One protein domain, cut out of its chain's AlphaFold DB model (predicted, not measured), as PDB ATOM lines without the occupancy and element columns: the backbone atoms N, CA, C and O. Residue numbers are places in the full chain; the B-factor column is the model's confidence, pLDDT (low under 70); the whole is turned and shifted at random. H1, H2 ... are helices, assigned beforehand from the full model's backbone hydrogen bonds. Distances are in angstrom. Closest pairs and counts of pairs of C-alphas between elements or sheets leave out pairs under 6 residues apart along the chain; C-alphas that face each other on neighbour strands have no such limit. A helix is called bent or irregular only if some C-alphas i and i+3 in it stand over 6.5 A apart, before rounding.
ATOM      1  N   VAL A  92     310.766 275.524 202.370       83.38
ATOM      2  CA  VAL A  92     310.163 275.416 203.709       83.38
ATOM      3  C   VAL A  92     311.203 275.345 204.831       83.38
ATOM      4  O   VAL A  92     310.977 275.867 205.918       83.38
ATOM      5  N   LEU A  93     312.384 274.776 204.573       82.50
ATOM      6  CA  LEU A  93     313.451 274.698 205.577       82.50
ATOM      7  C   LEU A  93     314.119 276.058 205.785       82.50
ATOM      8  O   LEU A  93     314.434 276.414 206.917       82.50
ATOM      9  N   LYS A  94     314.279 276.835 204.708       85.50
ATOM     10  CA  LYS A  94     314.775 278.214 204.795       85.50
ATOM     11  C   LYS A  94     313.788 279.099 205.552       85.50
ATOM     12  O   LYS A  94     314.198 279.873 206.413       85.50
ATOM     13  N   GLU A  95     312.494 278.955 205.271       88.19
ATOM     14  CA  GLU A  95     311.469 279.718 205.984       88.19
ATOM     15  C   GLU A  95     311.306 279.289 207.442       88.19
ATOM     16  O   GLU A  95     311.066 280.135 208.300       88.19
ATOM     17  N   SER A  96     311.531 278.014 207.765       87.69
ATOM     18  CA  SER A  96     311.602 277.559 209.159       87.69
ATOM     19  C   SER A  96     312.774 278.206 209.898       87.69
ATOM     20  O   SER A  96     312.605 278.741 210.994       87.69
ATOM     21  N   GLU A  97     313.964 278.253 209.292       86.31
ATOM     22  CA  GLU A  97     315.115 278.926 209.902       86.31
ATOM     23  C   GLU A  97     314.856 280.416 210.141       86.31
ATOM     24  O   GLU A  97     315.202 280.934 211.208       86.31
ATOM     25  N   LYS A  98     314.195 281.080 209.189       88.38
ATOM     26  CA  LYS A  98     313.777 282.475 209.323       88.38
ATOM     27  C   LYS A  98     312.738 282.653 210.429       88.38
ATOM     28  O   LYS A  98     312.947 283.470 211.317       88.38
ATOM     29  N   ALA A  99     311.673 281.851 210.451       87.56
ATOM     30  CA  ALA A  99     310.639 281.899 211.488       87.56
ATOM     31  C   ALA A  99     311.224 281.673 212.889       87.56
ATOM     32  O   ALA A  99     310.868 282.361 213.849       87.56
ATOM     33  N   ARG A 100     312.181 280.750 213.007       87.94
ATOM     34  CA  ARG A 100     312.908 280.524 214.254       87.94
ATOM     35  C   ARG A 100     313.643 281.780 214.715       87.94
ATOM     36  O   ARG A 100     313.595 282.087 215.903       87.94
ATOM     37  N   ALA A 101     314.311 282.487 213.804       87.31
ATOM     38  CA  ALA A 101     315.019 283.728 214.110       87.31
ATOM     39  C   ALA A 101     314.053 284.874 214.452       87.31
ATOM     40  O   ALA A 101     314.240 285.536 215.472       87.31
ATOM     41  N   ASP A 102     312.997 285.055 213.657       88.56
ATOM     42  CA  ASP A 102     312.007 286.127 213.815       88.56
ATOM     43  C   ASP A 102     311.292 286.055 215.174       88.56
ATOM     44  O   ASP A 102     311.070 287.074 215.828       88.56
ATOM     45  N   PHE A 103     310.932 284.844 215.614       84.62
ATOM     46  CA  PHE A 103     310.114 284.650 216.814       84.62
ATOM     47  C   PHE A 103     310.891 284.114 218.023       84.62
ATOM     48  O   PHE A 103     310.373 284.155 219.145       84.62
ATOM     49  N   ASN A 104     312.134 283.659 217.832       87.88
ATOM     50  CA  ASN A 104     312.947 282.979 218.844       87.88
ATOM     51  C   ASN A 104     312.166 281.832 219.517       87.88
ATOM     52  O   ASN A 104     311.833 281.883 220.708       87.88
ATOM     53  N   VAL A 105     311.808 280.842 218.696       85.31
ATOM     54  CA  VAL A 105     310.967 279.684 219.045       85.31
ATOM     55  C   VAL A 105     311.706 278.365 218.820       85.31
ATOM     56  O   VAL A 105     312.813 278.343 218.281       85.31
ATOM     57  N   ASP A 106     311.119 277.253 219.261       86.69
ATOM     58  CA  ASP A 106     311.655 275.927 218.963       86.69
ATOM     59  C   ASP A 106     311.438 275.522 217.495       86.69
ATOM     60  O   ASP A 106     310.808 276.218 216.697       86.69
ATOM     61  N   THR A 107     312.021 274.384 217.130       84.88
ATOM     62  CA  THR A 107     311.999 273.869 215.763       84.88
ATOM     63  C   THR A 107     310.602 273.474 215.291       84.88
ATOM     64  O   THR A 107     310.278 273.752 214.142       84.88
ATOM     65  N   ALA A 108     309.775 272.862 216.142       86.62
ATOM     66  CA  ALA A 108     308.449 272.400 215.740       86.62
ATOM     67  C   ALA A 108     307.534 273.587 215.415       86.62
ATOM     68  O   ALA A 108     306.898 273.603 214.363       86.62
ATOM     69  N   LEU A 109     307.541 274.623 216.260       87.69
ATOM     70  CA  LEU A 109     306.775 275.838 216.003       87.69
ATOM     71  C   LEU A 109     307.310 276.613 214.797       87.69
ATOM     72  O   LEU A 109     306.518 277.087 213.987       87.69
ATOM     73  N   ALA A 110     308.631 276.708 214.630       87.25
ATOM     74  CA  ALA A 110     309.226 277.340 213.452       87.25
ATOM     75  C   ALA A 110     308.825 276.639 212.141       87.25
ATOM     76  O   ALA A 110     308.466 277.302 211.168       87.25
ATOM     77  N   ASP A 111     308.831 275.306 212.133       89.50
ATOM     78  CA  ASP A 111     308.421 274.495 210.990       89.50
ATOM     79  C   ASP A 111     306.930 274.686 210.660       89.50
ATOM     80  O   ASP A 111     306.582 274.923 209.503       89.50
ATOM     81  N   SER A 112     306.044 274.648 211.663       89.62
ATOM     82  CA  SER A 112     304.611 274.901 211.453       89.62
ATOM     83  C   SER A 112     304.346 276.326 210.958       89.62
ATOM     84  O   SER A 112     303.504 276.524 210.081       89.62
ATOM     85  N   VAL A 113     305.078 277.322 211.472       90.81
ATOM     86  CA  VAL A 113     304.984 278.713 211.005       90.81
ATOM     87  C   VAL A 113     305.419 278.835 209.548       90.81
ATOM     88  O   VAL A 113     304.754 279.531 208.784       90.81
ATOM     89  N   ALA A 114     306.488 278.147 209.142       91.25
ATOM     90  CA  ALA A 114     306.955 278.152 207.759       91.25
ATOM     91  C   ALA A 114     305.896 277.612 206.788       91.25
ATOM     92  O   ALA A 114     305.633 278.247 205.767       91.25
ATOM     93  N   VAL A 115     305.245 276.495 207.132       89.38
ATOM     94  CA  VAL A 115     304.164 275.908 206.317       89.38
ATOM     95  C   VAL A 115     303.013 276.897 206.140       89.38
ATOM     96  O   VAL A 115     302.572 277.131 205.016       89.38
ATOM     97  N   VAL A 116     302.549 277.522 207.228       87.25
ATOM     98  CA  VAL A 116     301.425 278.469 207.160       87.25
ATOM     99  C   VAL A 116     301.810 279.749 206.413       87.25
ATOM    100  O   VAL A 116     301.027 280.214 205.590       87.25
ATOM    101  N   ARG A 117     303.022 280.292 206.617       86.69
ATOM    102  CA  ARG A 117     303.524 281.453 205.854       86.69
ATOM    103  C   ARG A 117     303.561 281.174 204.355       86.69
ATOM    104  O   ARG A 117     303.111 282.005 203.574       86.69
ATOM    105  N   MET A 118     304.078 280.013 203.958       83.81
ATOM    106  CA  MET A 118     304.116 279.619 202.549       83.81
ATOM    107  C   MET A 118     302.706 279.478 201.967       83.81
ATOM    108  O   MET A 118     302.455 279.962 200.869       83.81
ATOM    109  N   PHE A 119     301.774 278.888 202.719       79.00
ATOM    110  CA  PHE A 119     300.380 278.778 202.293       79.00
ATOM    111  C   PHE A 119     299.705 280.141 202.101       79.00
ATOM    112  O   PHE A 119     299.044 280.359 201.086       79.00
ATOM    113  N   LEU A 120     299.863 281.062 203.056       77.38
ATOM    114  CA  LEU A 120     299.279 282.401 202.958       77.38
ATOM    115  C   LEU A 120     299.872 283.181 201.778       77.38
ATOM    116  O   LEU A 120     299.115 283.746 200.990       77.38
ATOM    117  N   ALA A 121     301.193 283.111 201.584       74.62
ATOM    118  CA  ALA A 121     301.869 283.729 200.445       74.62
ATOM    119  C   ALA A 121     301.363 283.190 199.094       74.62
ATOM    120  O   ALA A 121     301.146 283.971 198.172       74.62
ATOM    121  N   ASP A 122     301.120 281.883 198.971       68.38
ATOM    122  CA  ASP A 122     300.609 281.275 197.735       68.38
ATOM    123  C   ASP A 122     299.126 281.600 197.489       68.38
ATOM    124  O   ASP A 122     298.714 281.861 196.353       68.38
ATOM    125  N   ARG A 123     298.311 281.641 198.550       62.59
ATOM    126  CA  ARG A 123     296.882 281.964 198.454       62.59
ATOM    127  C   ARG A 123     296.641 283.442 198.135       62.59
ATOM    128  O   ARG A 123     295.713 283.753 197.392       62.59
ATOM    129  N   LEU A 124     297.474 284.334 198.676       52.66
ATOM    130  CA  LEU A 124     297.422 285.779 198.431       52.66
ATOM    131  C   LEU A 124     298.183 286.185 197.157       52.66
ATOM    132  O   LEU A 124     297.823 287.171 196.518       52.66
ATOM    133  N   GLY A 125     299.207 285.422 196.768       43.84
ATOM    134  CA  GLY A 125     300.100 285.750 195.657       43.84
ATOM    135  C   GLY A 125     299.727 285.159 194.294       43.84
ATOM    136  O   GLY A 125     300.165 285.709 193.285       43.84
ATOM    137  N   LEU A 126     298.955 284.060 194.222       44.16
ATOM    138  CA  LEU A 126     298.795 283.306 192.963       44.16
ATOM    139  C   LEU A 126     297.377 282.819 192.603       44.16
ATOM    140  O   LEU A 126     297.237 282.135 191.595       44.16
ATOM    141  N   PHE A 127     296.317 283.164 193.345       52.25
ATOM    142  CA  PHE A 127     294.942 282.691 193.055       52.25
ATOM    143  C   PHE A 127     294.810 281.153 192.920       52.25
ATOM    144  O   PHE A 127     293.919 280.665 192.223       52.25
ATOM    145  N   LEU A 128     295.676 280.368 193.572       49.91
ATOM    146  CA  LEU A 128     295.602 278.906 193.513       49.91
ATOM    147  C   LEU A 128     294.315 278.423 194.201       49.91
ATOM    148  O   LEU A 128     294.084 278.695 195.382       49.91
ATOM    149  N   GLN A 129     293.454 277.737 193.446       52.28
ATOM    150  CA  GLN A 129     292.192 277.188 193.940       52.28
ATOM    151  C   GLN A 129     292.379 275.773 194.495       52.28
ATOM    152  O   GLN A 129     292.979 274.924 193.844       52.28
ATOM    153  N   GLY A 130     291.764 275.514 195.652       57.12
ATOM    154  CA  GLY A 130     291.330 274.185 196.094       57.12
ATOM    155  C   GLY A 130     292.436 273.163 196.356       57.12
ATOM    156  O   GLY A 130     292.827 272.980 197.502       57.12
ATOM    157  N   GLU A 131     292.887 272.467 195.315       57.56
ATOM    158  CA  GLU A 131     293.712 271.254 195.420       57.56
ATOM    159  C   GLU A 131     295.209 271.546 195.281       57.56
ATOM    160  O   GLU A 131     295.986 271.123 196.128       57.56
ATOM    161  N   GLU A 132     295.628 272.375 194.320       57.03
ATOM    162  CA  GLU A 132     297.060 272.662 194.104       57.03
ATOM    163  C   GLU A 132     297.715 273.370 195.303       57.03
ATOM    164  O   GLU A 132     298.895 273.172 195.596       57.03
ATOM    165  N   ALA A 133     296.954 274.199 196.023       61.56
ATOM    166  CA  ALA A 133     297.428 274.840 197.248       61.56
ATOM    167  C   ALA A 133     297.592 273.829 198.397       61.56
ATOM    168  O   ALA A 133     298.506 273.962 199.211       61.56
ATOM    169  N   MET A 134     296.727 272.813 198.450       63.06
ATOM    170  CA  MET A 134     296.797 271.744 199.446       63.06
ATOM    171  C   MET A 134     297.947 270.786 199.137       63.06
ATOM    172  O   MET A 134     298.710 270.472 200.043       63.06
ATOM    173  N   ASP A 135     298.165 270.441 197.866       67.25
ATOM    174  CA  ASP A 135     299.301 269.618 197.432       67.25
ATOM    175  C   ASP A 135     300.645 270.253 197.814       67.25
ATOM    176  O   ASP A 135     301.574 269.567 198.237       67.25
ATOM    177  N   ARG A 136     300.759 271.584 197.730       66.50
ATOM    178  CA  ARG A 136     301.970 272.301 198.163       66.50
ATOM    179  C   ARG A 136     302.160 272.301 199.675       66.50
ATOM    180  O   ARG A 136     303.300 272.205 200.133       66.50
ATOM    181  N   ILE A 137     301.075 272.412 200.447       74.81
ATOM    182  CA  ILE A 137     301.135 272.240 201.905       74.81
ATOM    183  C   ILE A 137     301.600 270.822 202.224       74.81
ATOM    184  O   ILE A 137     302.525 270.655 203.016       74.81
ATOM    185  N   ASP A 138     301.003 269.820 201.586       71.94
ATOM    186  CA  ASP A 138     301.331 268.415 201.796       71.94
ATOM    187  C   ASP A 138     302.786 268.128 201.425       71.94
ATOM    188  O   ASP A 138     303.494 267.460 202.179       71.94
ATOM    189  N   ASP A 139     303.288 268.707 200.335       76.50
ATOM    190  CA  ASP A 139     304.691 268.615 199.939       76.50
ATOM    191  C   ASP A 139     305.634 269.299 200.944       76.50
ATOM    192  O   ASP A 139     306.681 268.737 201.283       76.50
ATOM    193  N   ALA A 140     305.278 270.480 201.461       81.62
ATOM    194  CA  ALA A 140     306.063 271.189 202.473       81.62
ATOM    195  C   ALA A 140     306.098 270.420 203.806       81.62
ATOM    196  O   ALA A 140     307.162 270.243 204.408       81.62
ATOM    197  N   VAL A 141     304.946 269.907 204.241       80.06
ATOM    198  CA  VAL A 141     304.814 269.059 205.428       80.06
ATOM    199  C   VAL A 141     305.585 267.757 205.231       80.06
ATOM    200  O   VAL A 141     306.335 267.366 206.123       80.06
ATOM    201  N   ARG A 142     305.493 267.116 204.060       77.44
ATOM    202  CA  ARG A 142     306.264 265.912 203.725       77.44
ATOM    203  C   ARG A 142     307.761 266.174 203.849       77.44
ATOM    204  O   ARG A 142     308.430 265.436 204.566       77.44
ATOM    205  N   GLN A 143     308.277 267.243 203.240       76.44
ATOM    206  CA  GLN A 143     309.699 267.603 203.317       76.44
ATOM    207  C   GLN A 143     310.166 267.816 204.763       76.44
ATOM    208  O   GLN A 143     311.253 267.371 205.141       76.44
ATOM    209  N   LEU A 144     309.343 268.455 205.597       79.06
ATOM    210  CA  LEU A 144     309.631 268.631 207.020       79.06
ATOM    211  C   LEU A 144     309.594 267.305 207.782       79.06
ATOM    212  O   LEU A 144     310.515 267.009 208.538       79.06
ATOM    213  N   ILE A 145     308.584 266.467 207.563       75.62
ATOM    214  CA  ILE A 145     308.465 265.142 208.184       75.62
ATOM    215  C   ILE A 145     309.670 264.266 207.833       75.62
ATOM    216  O   ILE A 145     310.267 263.640 208.714       75.62
ATOM    217  N   GLU A 146     310.076 264.268 206.565       72.38
ATOM    218  CA  GLU A 146     311.255 263.554 206.077       72.38
ATOM    219  C   GLU A 146     312.517 264.000 206.820       72.38
ATOM    220  O   GLU A 146     313.333 263.164 207.207       72.38
ATOM    221  N   VAL A 147     312.624 265.301 207.095       72.56
ATOM    222  CA  VAL A 147     313.724 265.964 207.805       72.56
ATOM    223  C   VAL A 147     313.650 265.850 209.329       72.56
ATOM    224  O   VAL A 147     314.672 265.954 210.004       72.56
ATOM    225  N   ARG A 148     312.487 265.680 209.943       72.38
ATOM    226  CA  ARG A 148     312.392 265.615 211.412       72.38
ATOM    227  C   ARG A 148     312.391 264.183 211.920       72.38
ATOM    228  O   ARG A 148     312.873 263.918 213.022       72.38
ATOM    229  N   GLY A 149     311.966 263.238 211.083       68.31
ATOM    230  CA  GLY A 149     311.757 261.862 211.502       68.31
ATOM    231  C   GLY A 149     310.615 261.742 212.523       68.31
ATOM    232  O   GLY A 149     310.064 262.740 212.978       68.31
ATOM    233  N   PRO A 150     310.274 260.513 212.936       64.06
ATOM    234  CA  PRO A 150     308.993 260.209 213.579       64.06
ATOM    235  C   PRO A 150     308.738 260.959 214.891       64.06
ATOM    236  O   PRO A 150     307.595 261.285 215.188       64.06
ATOM    237  N   VAL A 151     309.787 261.253 215.667       63.75
ATOM    238  CA  VAL A 151     309.651 261.984 216.936       63.75
ATOM    239  C   VAL A 151     309.302 263.452 216.681       63.75
ATOM    240  O   VAL A 151     308.324 263.941 217.225       63.75
ATOM    241  N   GLY A 152     310.042 264.136 215.802       67.25
ATOM    242  CA  GLY A 152     309.768 265.544 215.496       67.25
ATOM    243  C   GLY A 152     308.535 265.756 214.610       67.25
ATOM    244  O   GLY A 152     307.998 266.857 214.570       67.25
ATOM    245  N   THR A 153     308.056 264.712 213.927       72.88
ATOM    246  CA  THR A 153     306.801 264.745 213.164       72.88
ATOM    247  C   THR A 153     305.580 264.944 214.054       72.88
ATOM    248  O   THR A 153     304.692 265.702 213.679       72.88
ATOM    249  N   ALA A 154     305.516 264.282 215.213       74.75
ATOM    250  CA  ALA A 154     304.359 264.399 216.098       74.75
ATOM    251  C   ALA A 154     304.194 265.843 216.595       74.75
ATOM    252  O   ALA A 154     303.128 266.430 216.423       74.75
ATOM    253  N   ASP A 155     305.281 266.435 217.096       80.00
ATOM    254  CA  ASP A 155     305.291 267.815 217.586       80.00
ATOM    255  C   ASP A 155     304.926 268.811 216.475       80.00
ATOM    256  O   ASP A 155     304.074 269.678 216.671       80.00
ATOM    257  N   LEU A 156     305.500 268.641 215.278       86.94
ATOM    258  CA  LEU A 156     305.174 269.444 214.096       86.94
ATOM    259  C   LEU A 156     303.675 269.414 213.770       86.94
ATOM    260  O   LEU A 156     303.061 270.463 213.567       86.94
ATOM    261  N   VAL A 157     303.090 268.216 213.689       81.62
ATOM    262  CA  VAL A 157     301.683 268.028 213.308       81.62
ATOM    263  C   VAL A 157     300.756 268.607 214.372       81.62
ATOM    264  O   VAL A 157     299.782 269.279 214.035       81.62
ATOM    265  N   THR A 158     301.067 268.401 215.655       83.75
ATOM    266  CA  THR A 158     300.284 268.960 216.761       83.75
ATOM    267  C   THR A 158     300.289 270.486 216.737       83.75
ATOM    268  O   THR A 158     299.225 271.100 216.835       83.75
ATOM    269  N   VAL A 159     301.459 271.107 216.570       86.31
ATOM    270  CA  VAL A 159     301.561 272.570 216.525       86.31
ATOM    271  C   VAL A 159     300.863 273.127 215.284       86.31
ATOM    272  O   VAL A 159     300.089 274.078 215.398       86.31
ATOM    273  N   LEU A 160     301.046 272.500 214.119       87.44
ATOM    274  CA  LEU A 160     300.392 272.917 212.878       87.44
ATOM    275  C   LEU A 160     298.863 272.875 212.995       87.44
ATOM    276  O   LEU A 160     298.202 273.852 212.646       87.44
ATOM    277  N   ALA A 161     298.301 271.790 213.534       81.62
ATOM    278  CA  ALA A 161     296.861 271.673 213.751       81.62
ATOM    279  C   ALA A 161     296.333 272.798 214.658       81.62
ATOM    280  O   ALA A 161     295.338 273.442 214.326       81.62
ATOM    281  N   GLY A 162     297.040 273.094 215.755       82.81
ATOM    282  CA  GLY A 162     296.680 274.185 216.663       82.81
ATOM    283  C   GLY A 162     296.687 275.559 215.985       82.81
ATOM    284  O   GLY A 162     295.753 276.344 216.172       82.81
ATOM    285  N   LEU A 163     297.704 275.841 215.163       83.25
ATOM    286  CA  LEU A 163     297.788 277.088 214.399       83.25
ATOM    287  C   LEU A 163     296.641 277.225 213.396       83.25
ATOM    288  O   LEU A 163     296.007 278.277 213.346       83.25
ATOM    289  N   VAL A 164     296.330 276.163 212.646       80.44
ATOM    290  CA  VAL A 164     295.223 276.159 211.678       80.44
ATOM    291  C   VAL A 164     293.884 276.392 212.379       80.44
ATOM    292  O   VAL A 164     293.112 277.245 211.944       80.44
ATOM    293  N   THR A 165     293.607 275.706 213.492       78.19
ATOM    294  CA  THR A 165     292.365 275.906 214.259       78.19
ATOM    295  C   THR A 165     292.221 277.343 214.762       78.19
ATOM    296  O   THR A 165     291.139 277.928 214.655       78.19
ATOM    297  N   MET A 166     293.298 277.943 215.279       74.75
ATOM    298  CA  MET A 166     293.267 279.335 215.740       74.75
ATOM    299  C   MET A 166     293.081 280.324 214.592       74.75
ATOM    300  O   MET A 166     292.290 281.254 214.721       74.75
ATOM    301  N   LEU A 167     293.745 280.098 213.459       74.75
ATOM    302  CA  LEU A 167     293.605 280.948 212.281       74.75
ATOM    303  C   LEU A 167     292.183 280.894 211.706       74.75
ATOM    304  O   LEU A 167     291.601 281.933 211.409       74.75
ATOM    305  N   LEU A 168     291.595 279.697 211.598       69.69
ATOM    306  CA  LEU A 168     290.204 279.519 211.162       69.69
ATOM    307  C   LEU A 168     289.216 280.224 212.100       69.69
ATOM    308  O   LEU A 168     288.231 280.792 211.639       69.69
ATOM    309  N   SER A 169     289.505 280.227 213.402       67.81
ATOM    310  CA  SER A 169     288.686 280.921 214.402       67.81
ATOM    311  C   SER A 169     288.823 282.448 214.306       67.81
ATOM    312  O   SER A 169     287.840 283.160 214.481       67.81
ATOM    313  N   ALA A 170     290.023 282.958 214.008       66.56
ATOM    314  CA  ALA A 170     290.303 284.391 213.865       66.56
ATOM    315  C   ALA A 170     289.782 284.984 212.539       66.56
ATOM    316  O   ALA A 170     289.282 286.106 212.523       66.56
ATOM    317  N   ASN A 171     289.841 284.219 211.442       64.38
ATOM    318  CA  ASN A 171     289.358 284.618 210.111       64.38
ATOM    319  C   ASN A 171     287.824 284.610 209.970       64.38
ATOM    320  O   ASN A 171     287.307 284.938 208.907       64.38
ATOM    321  N   ALA A 172     287.075 284.254 211.017       60.41
ATOM    322  CA  ALA A 172     285.617 284.376 211.039       60.41
ATOM    323  C   ALA A 172     285.125 285.835 211.214       60.41
ATOM    324  O   ALA A 172     283.917 286.070 211.269       60.41
ATOM    325  N   GLY A 173     286.040 286.810 211.327       57.22
ATOM    326  CA  GLY A 173     285.740 288.245 211.389       57.22
ATOM    327  C   GLY A 173     285.808 288.946 210.019       57.22
ATOM    328  O   GLY A 173     286.497 288.456 209.127       57.22
ATOM    329  N   PRO A 174     285.123 290.093 209.825       51.22
ATOM    330  CA  PRO A 174     284.749 290.553 208.481       51.22
ATOM    331  C   PRO A 174     285.876 291.147 207.621       51.22
ATOM    332  O   PRO A 174     285.749 291.104 206.408       51.22
ATOM    333  N   ASP A 175     286.959 291.681 208.201       56.34
ATOM    334  CA  ASP A 175     287.914 292.540 207.464       56.34
ATOM    335  C   ASP A 175     289.381 292.386 207.923       56.34
ATOM    336  O   ASP A 175     290.146 293.349 207.995       56.34
ATOM    337  N   GLY A 176     289.797 291.176 208.299       60.56
ATOM    338  CA  GLY A 176     291.173 290.929 208.737       60.56
ATOM    339  C   GLY A 176     292.117 290.595 207.583       60.56
ATOM    340  O   GLY A 176     291.829 289.691 206.806       60.56
ATOM    341  N   ASP A 177     293.272 291.261 207.516       74.19
ATOM    342  CA  ASP A 177     294.416 290.766 206.744       74.19
ATOM    343  C   ASP A 177     294.911 289.440 207.367       74.19
ATOM    344  O   ASP A 177     295.362 289.454 208.522       74.19
ATOM    345  N   PRO A 178     294.824 288.296 206.658       71.38
ATOM    346  CA  PRO A 178     295.195 286.990 207.199       71.38
ATOM    347  C   PRO A 178     296.655 286.917 207.654       71.38
ATOM    348  O   PRO A 178     296.938 286.225 208.633       71.38
ATOM    349  N   ASP A 179     297.561 287.641 206.989       75.88
ATOM    350  CA  ASP A 179     298.980 287.683 207.355       75.88
ATOM    351  C   ASP A 179     299.172 288.414 208.686       75.88
ATOM    352  O   ASP A 179     299.778 287.875 209.617       75.88
ATOM    353  N   THR A 180     298.577 289.602 208.827       79.75
ATOM    354  CA  THR A 180     298.587 290.361 210.086       79.75
ATOM    355  C   THR A 180     297.945 289.573 211.232       79.75
ATOM    356  O   THR A 180     298.480 289.548 212.346       79.75
ATOM    357  N   LEU A 181     296.817 288.898 210.979       77.31
ATOM    358  CA  LEU A 181     296.161 288.047 211.976       77.31
ATOM    359  C   LEU A 181     297.055 286.878 212.388       77.31
ATOM    360  O   LEU A 181     297.194 286.596 213.581       77.31
ATOM    361  N   PHE A 182     297.693 286.223 211.421       82.06
ATOM    362  CA  PHE A 182     298.599 285.121 211.695       82.06
ATOM    363  C   PHE A 182     299.792 285.569 212.545       82.06
ATOM    364  O   PHE A 182     300.070 284.958 213.581       82.06
ATOM    365  N   GLU A 183     300.455 286.672 212.188       84.50
ATOM    366  CA  GLU A 183     301.567 287.205 212.981       84.50
ATOM    367  C   GLU A 183     301.150 287.565 214.412       84.50
ATOM    368  O   GLU A 183     301.881 287.267 215.365       84.50
ATOM    369  N   ALA A 184     299.974 288.175 214.581       82.25
ATOM    370  CA  ALA A 184     299.439 288.516 215.894       82.25
ATOM    371  C   ALA A 184     299.205 287.263 216.754       82.25
ATOM    372  O   ALA A 184     299.591 287.245 217.927       82.25
ATOM    373  N   VAL A 185     298.647 286.197 216.169       83.06
ATOM    374  CA  VAL A 185     298.425 284.911 216.849       83.06
ATOM    375  C   VAL A 185     299.748 284.293 217.305       83.06
ATOM    376  O   VAL A 185     299.862 283.901 218.470       83.06
ATOM    377  N   ILE A 186     300.770 284.256 216.444       84.88
ATOM    378  CA  ILE A 186     302.085 283.707 216.813       84.88
ATOM    379  C   ILE A 186     302.710 284.512 217.953       84.88
ATOM    380  O   ILE A 186     303.140 283.934 218.956       84.88
ATOM    381  N   ARG A 187     302.722 285.849 217.861       85.56
ATOM    382  CA  ARG A 187     303.281 286.701 218.924       85.56
ATOM    383  C   ARG A 187     302.537 286.530 220.246       85.56
ATOM    384  O   ARG A 187     303.186 286.461 221.291       85.56
ATOM    385  N   ALA A 188     301.210 286.415 220.211       82.56
ATOM    386  CA  ALA A 188     300.401 286.182 221.401       82.56
ATOM    387  C   ALA A 188     300.723 284.827 222.053       82.56
ATOM    388  O   ALA A 188     300.963 284.777 223.260       82.56
ATOM    389  N   GLN A 189     300.801 283.742 221.275       79.56
ATOM    390  CA  GLN A 189     301.156 282.415 221.794       79.56
ATOM    391  C   GLN A 189     302.558 282.381 222.400       79.56
ATOM    392  O   GLN A 189     302.740 281.878 223.509       79.56
ATOM    393  N   VAL A 190     303.541 282.967 221.712       84.94
ATOM    394  CA  VAL A 190     304.917 283.063 222.217       84.94
ATOM    395  C   VAL A 190     304.964 283.884 223.506       84.94
ATOM    396  O   VAL A 190     305.632 283.489 224.464       84.94
ATOM    397  N   GLY A 191     304.231 284.998 223.562       84.25
ATOM    398  CA  GLY A 191     304.096 285.819 224.763       84.25
ATOM    399  C   GLY A 191     303.503 285.038 225.937       84.25
ATOM    400  O   GLY A 191     304.097 285.008 227.013       84.25
ATOM    401  N   MET A 192     302.385 284.342 225.721       82.12
ATOM    402  CA  MET A 192     301.740 283.510 226.744       82.12
ATOM    403  C   MET A 192     302.662 282.393 227.245       82.12
ATOM    404  O   MET A 192     302.814 282.225 228.454       82.12
ATOM    405  N   ALA A 193     303.335 281.674 226.342       80.75
ATOM    406  CA  ALA A 193     304.257 280.598 226.706       80.75
ATOM    407  C   ALA A 193     305.435 281.102 227.558       80.75
ATOM    408  O   ALA A 193     305.836 280.450 228.524       80.75
ATOM    409  N   ARG A 194     305.981 282.285 227.243       83.81
ATOM    410  CA  ARG A 194     307.047 282.916 228.041       83.81
ATOM    411  C   ARG A 194     306.554 283.331 229.424       83.81
ATOM    412  O   ARG A 194     307.248 283.087 230.413       83.81
ATOM    413  N   SER A 195     305.359 283.912 229.508       81.94
ATOM    414  CA  SER A 195     304.738 284.286 230.782       81.94
ATOM    415  C   SER A 195     304.493 283.071 231.678       81.94
ATOM    416  O   SER A 195     304.831 283.115 232.858       81.94
ATOM    417  N   LEU A 196     303.997 281.962 231.115       81.44
ATOM    418  CA  LEU A 196     303.796 280.706 231.845       81.44
ATOM    419  C   LEU A 196     305.114 280.135 232.376       81.44
ATOM    420  O   LEU A 196     305.213 279.869 233.568       81.44
ATOM    421  N   ARG A 197     306.160 280.057 231.542       79.56
ATOM    422  CA  ARG A 197     307.493 279.603 231.989       79.56
ATOM    423  C   ARG A 197     308.073 280.483 233.097       79.56
ATOM    424  O   ARG A 197     308.729 279.984 234.007       79.56
ATOM    425  N   THR A 198     307.845 281.793 233.025       83.56
ATOM    426  CA  THR A 198     308.294 282.737 234.059       83.56
ATOM    427  C   THR A 198     307.540 282.503 235.370       83.56
ATOM    428  O   THR A 198     308.153 282.468 236.434       83.56
ATOM    429  N   ALA A 199     306.224 282.286 235.299       81.31
ATOM    430  CA  ALA A 199     305.399 281.977 236.462       81.31
ATOM    431  C   ALA A 199     305.767 280.628 237.103       81.31
ATOM    432  O   ALA A 199     305.833 280.534 238.326       81.31
ATOM    433  N   GLU A 200     306.050 279.603 236.295       78.06
ATOM    434  CA  GLU A 200     306.514 278.293 236.766       78.06
ATOM    435  C   GLU A 200     307.865 278.397 237.476       78.06
ATOM    436  O   GLU A 200     308.009 277.891 238.585       78.06
ATOM    437  N   ARG A 201     308.824 279.124 236.890       77.44
ATOM    438  CA  ARG A 201     310.148 279.332 237.488       77.44
ATOM    439  C   ARG A 201     310.074 280.068 238.828       77.44
ATOM    440  O   ARG A 201     310.671 279.637 239.806       77.44
ATOM    441  N   ASN A 202     309.264 281.123 238.905       77.56
ATOM    442  CA  ASN A 202     309.051 281.864 240.152       77.56
ATOM    443  C   ASN A 202     308.350 281.028 241.237       77.56
ATOM    444  O   ASN A 202     308.393 281.382 242.413       77.56
ATOM    445  N   ARG A 203     307.672 279.941 240.852       72.88
ATOM    446  CA  ARG A 203     307.001 279.020 241.771       72.88
ATOM    447  C   ARG A 203     307.920 277.901 242.262       72.88
ATOM    448  O   ARG A 203     307.644 277.346 243.315       72.88
ATOM    449  N   THR A 204     308.967 277.557 241.514       71.69
ATOM    450  CA  THR A 204     309.983 276.574 241.923       71.69
ATOM    451  C   THR A 204     311.119 277.182 242.744       71.69
ATOM    452  O   THR A 204     311.796 276.448 243.456       71.69
ATOM    453  N   ASP A 205     311.321 278.497 242.643       58.00
ATOM    454  CA  ASP A 205     312.352 279.243 243.380       58.00
ATOM    455  C   ASP A 205     311.854 279.784 244.749       58.00
ATOM    456  O   ASP A 205     312.616 280.437 245.462       58.00
ATOM    457  N   ASN A 206     310.595 279.501 245.118       48.62
ATOM    458  CA  ASN A 206     309.953 279.787 246.415       48.62
ATOM    459  C   ASN A 206     309.627 278.482 247.151       48.62
ATOM    460  O   ASN A 206     309.668 278.491 248.401       48.62
TER     461      ASN A 206
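What this domain is: This is residues 92 to 206 of the 206 residues of an uncharacterized protein of Streptomyces alkaliterrae (UniProt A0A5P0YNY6). The long bent helix H3 makes a V, and H2 packs on both its arms. H1 crosses H2, while H4 packs on H3b with its residues 181 to 185, and residues 191 to 206, of which 191 to 204 belong to H4, stick out. The 115 printed residues hold four named helices, H1 to H4 in order, and no named strand: all helix, compact, radius of gyration 15.5 A, spans 55 by 39 by 21 A.

Where its parts are: H3, residues 132 to 170, was assigned as one helix by its hydrogen bonds but is bent, with C-alphas 147 and 150 9.4 A apart; its arms are H3a, 132 to 147, 22.6 A, and H3b, 150 to 170, 30.6 A. H2 is residues 107 to 125, 26.2 A. H1, 92 to 103, 16.0 A, begins at C-alpha (310.163, 275.416, 203.709). H4, 178 to 204, 39.2 A, ends at C-alpha (309.983, 276.574, 241.923).

How they stand to each other: H2 and H3a form a hairpin at a shallow tilt of 20 degrees, closest C-alphas Val 115 and Ala 140, 6.4 A. H2 touches H3b with residues 108 to 113 alone, closest C-alphas Ala 108 and Leu 156, 4.7 A. H1 touches H2, closest C-alphas Ser 96 and Asp 111, 4.8 A. H4 touches H3b at a steep tilt of 61 degrees, closest C-alphas Leu 167 and Phe 182, 6.5 A. Every O i to N i+4 pair is within hydrogen-bond range in H1, H2, H3a and H4, and 15 of 17 in H3b.

The domain as a whole: The printed part has no cut and no long link. The farthest C-alphas, Phe 127 and Asn 206, are 55.5 A apart. Thirty residues are under 70 in pLDDT, among them 122 to 136.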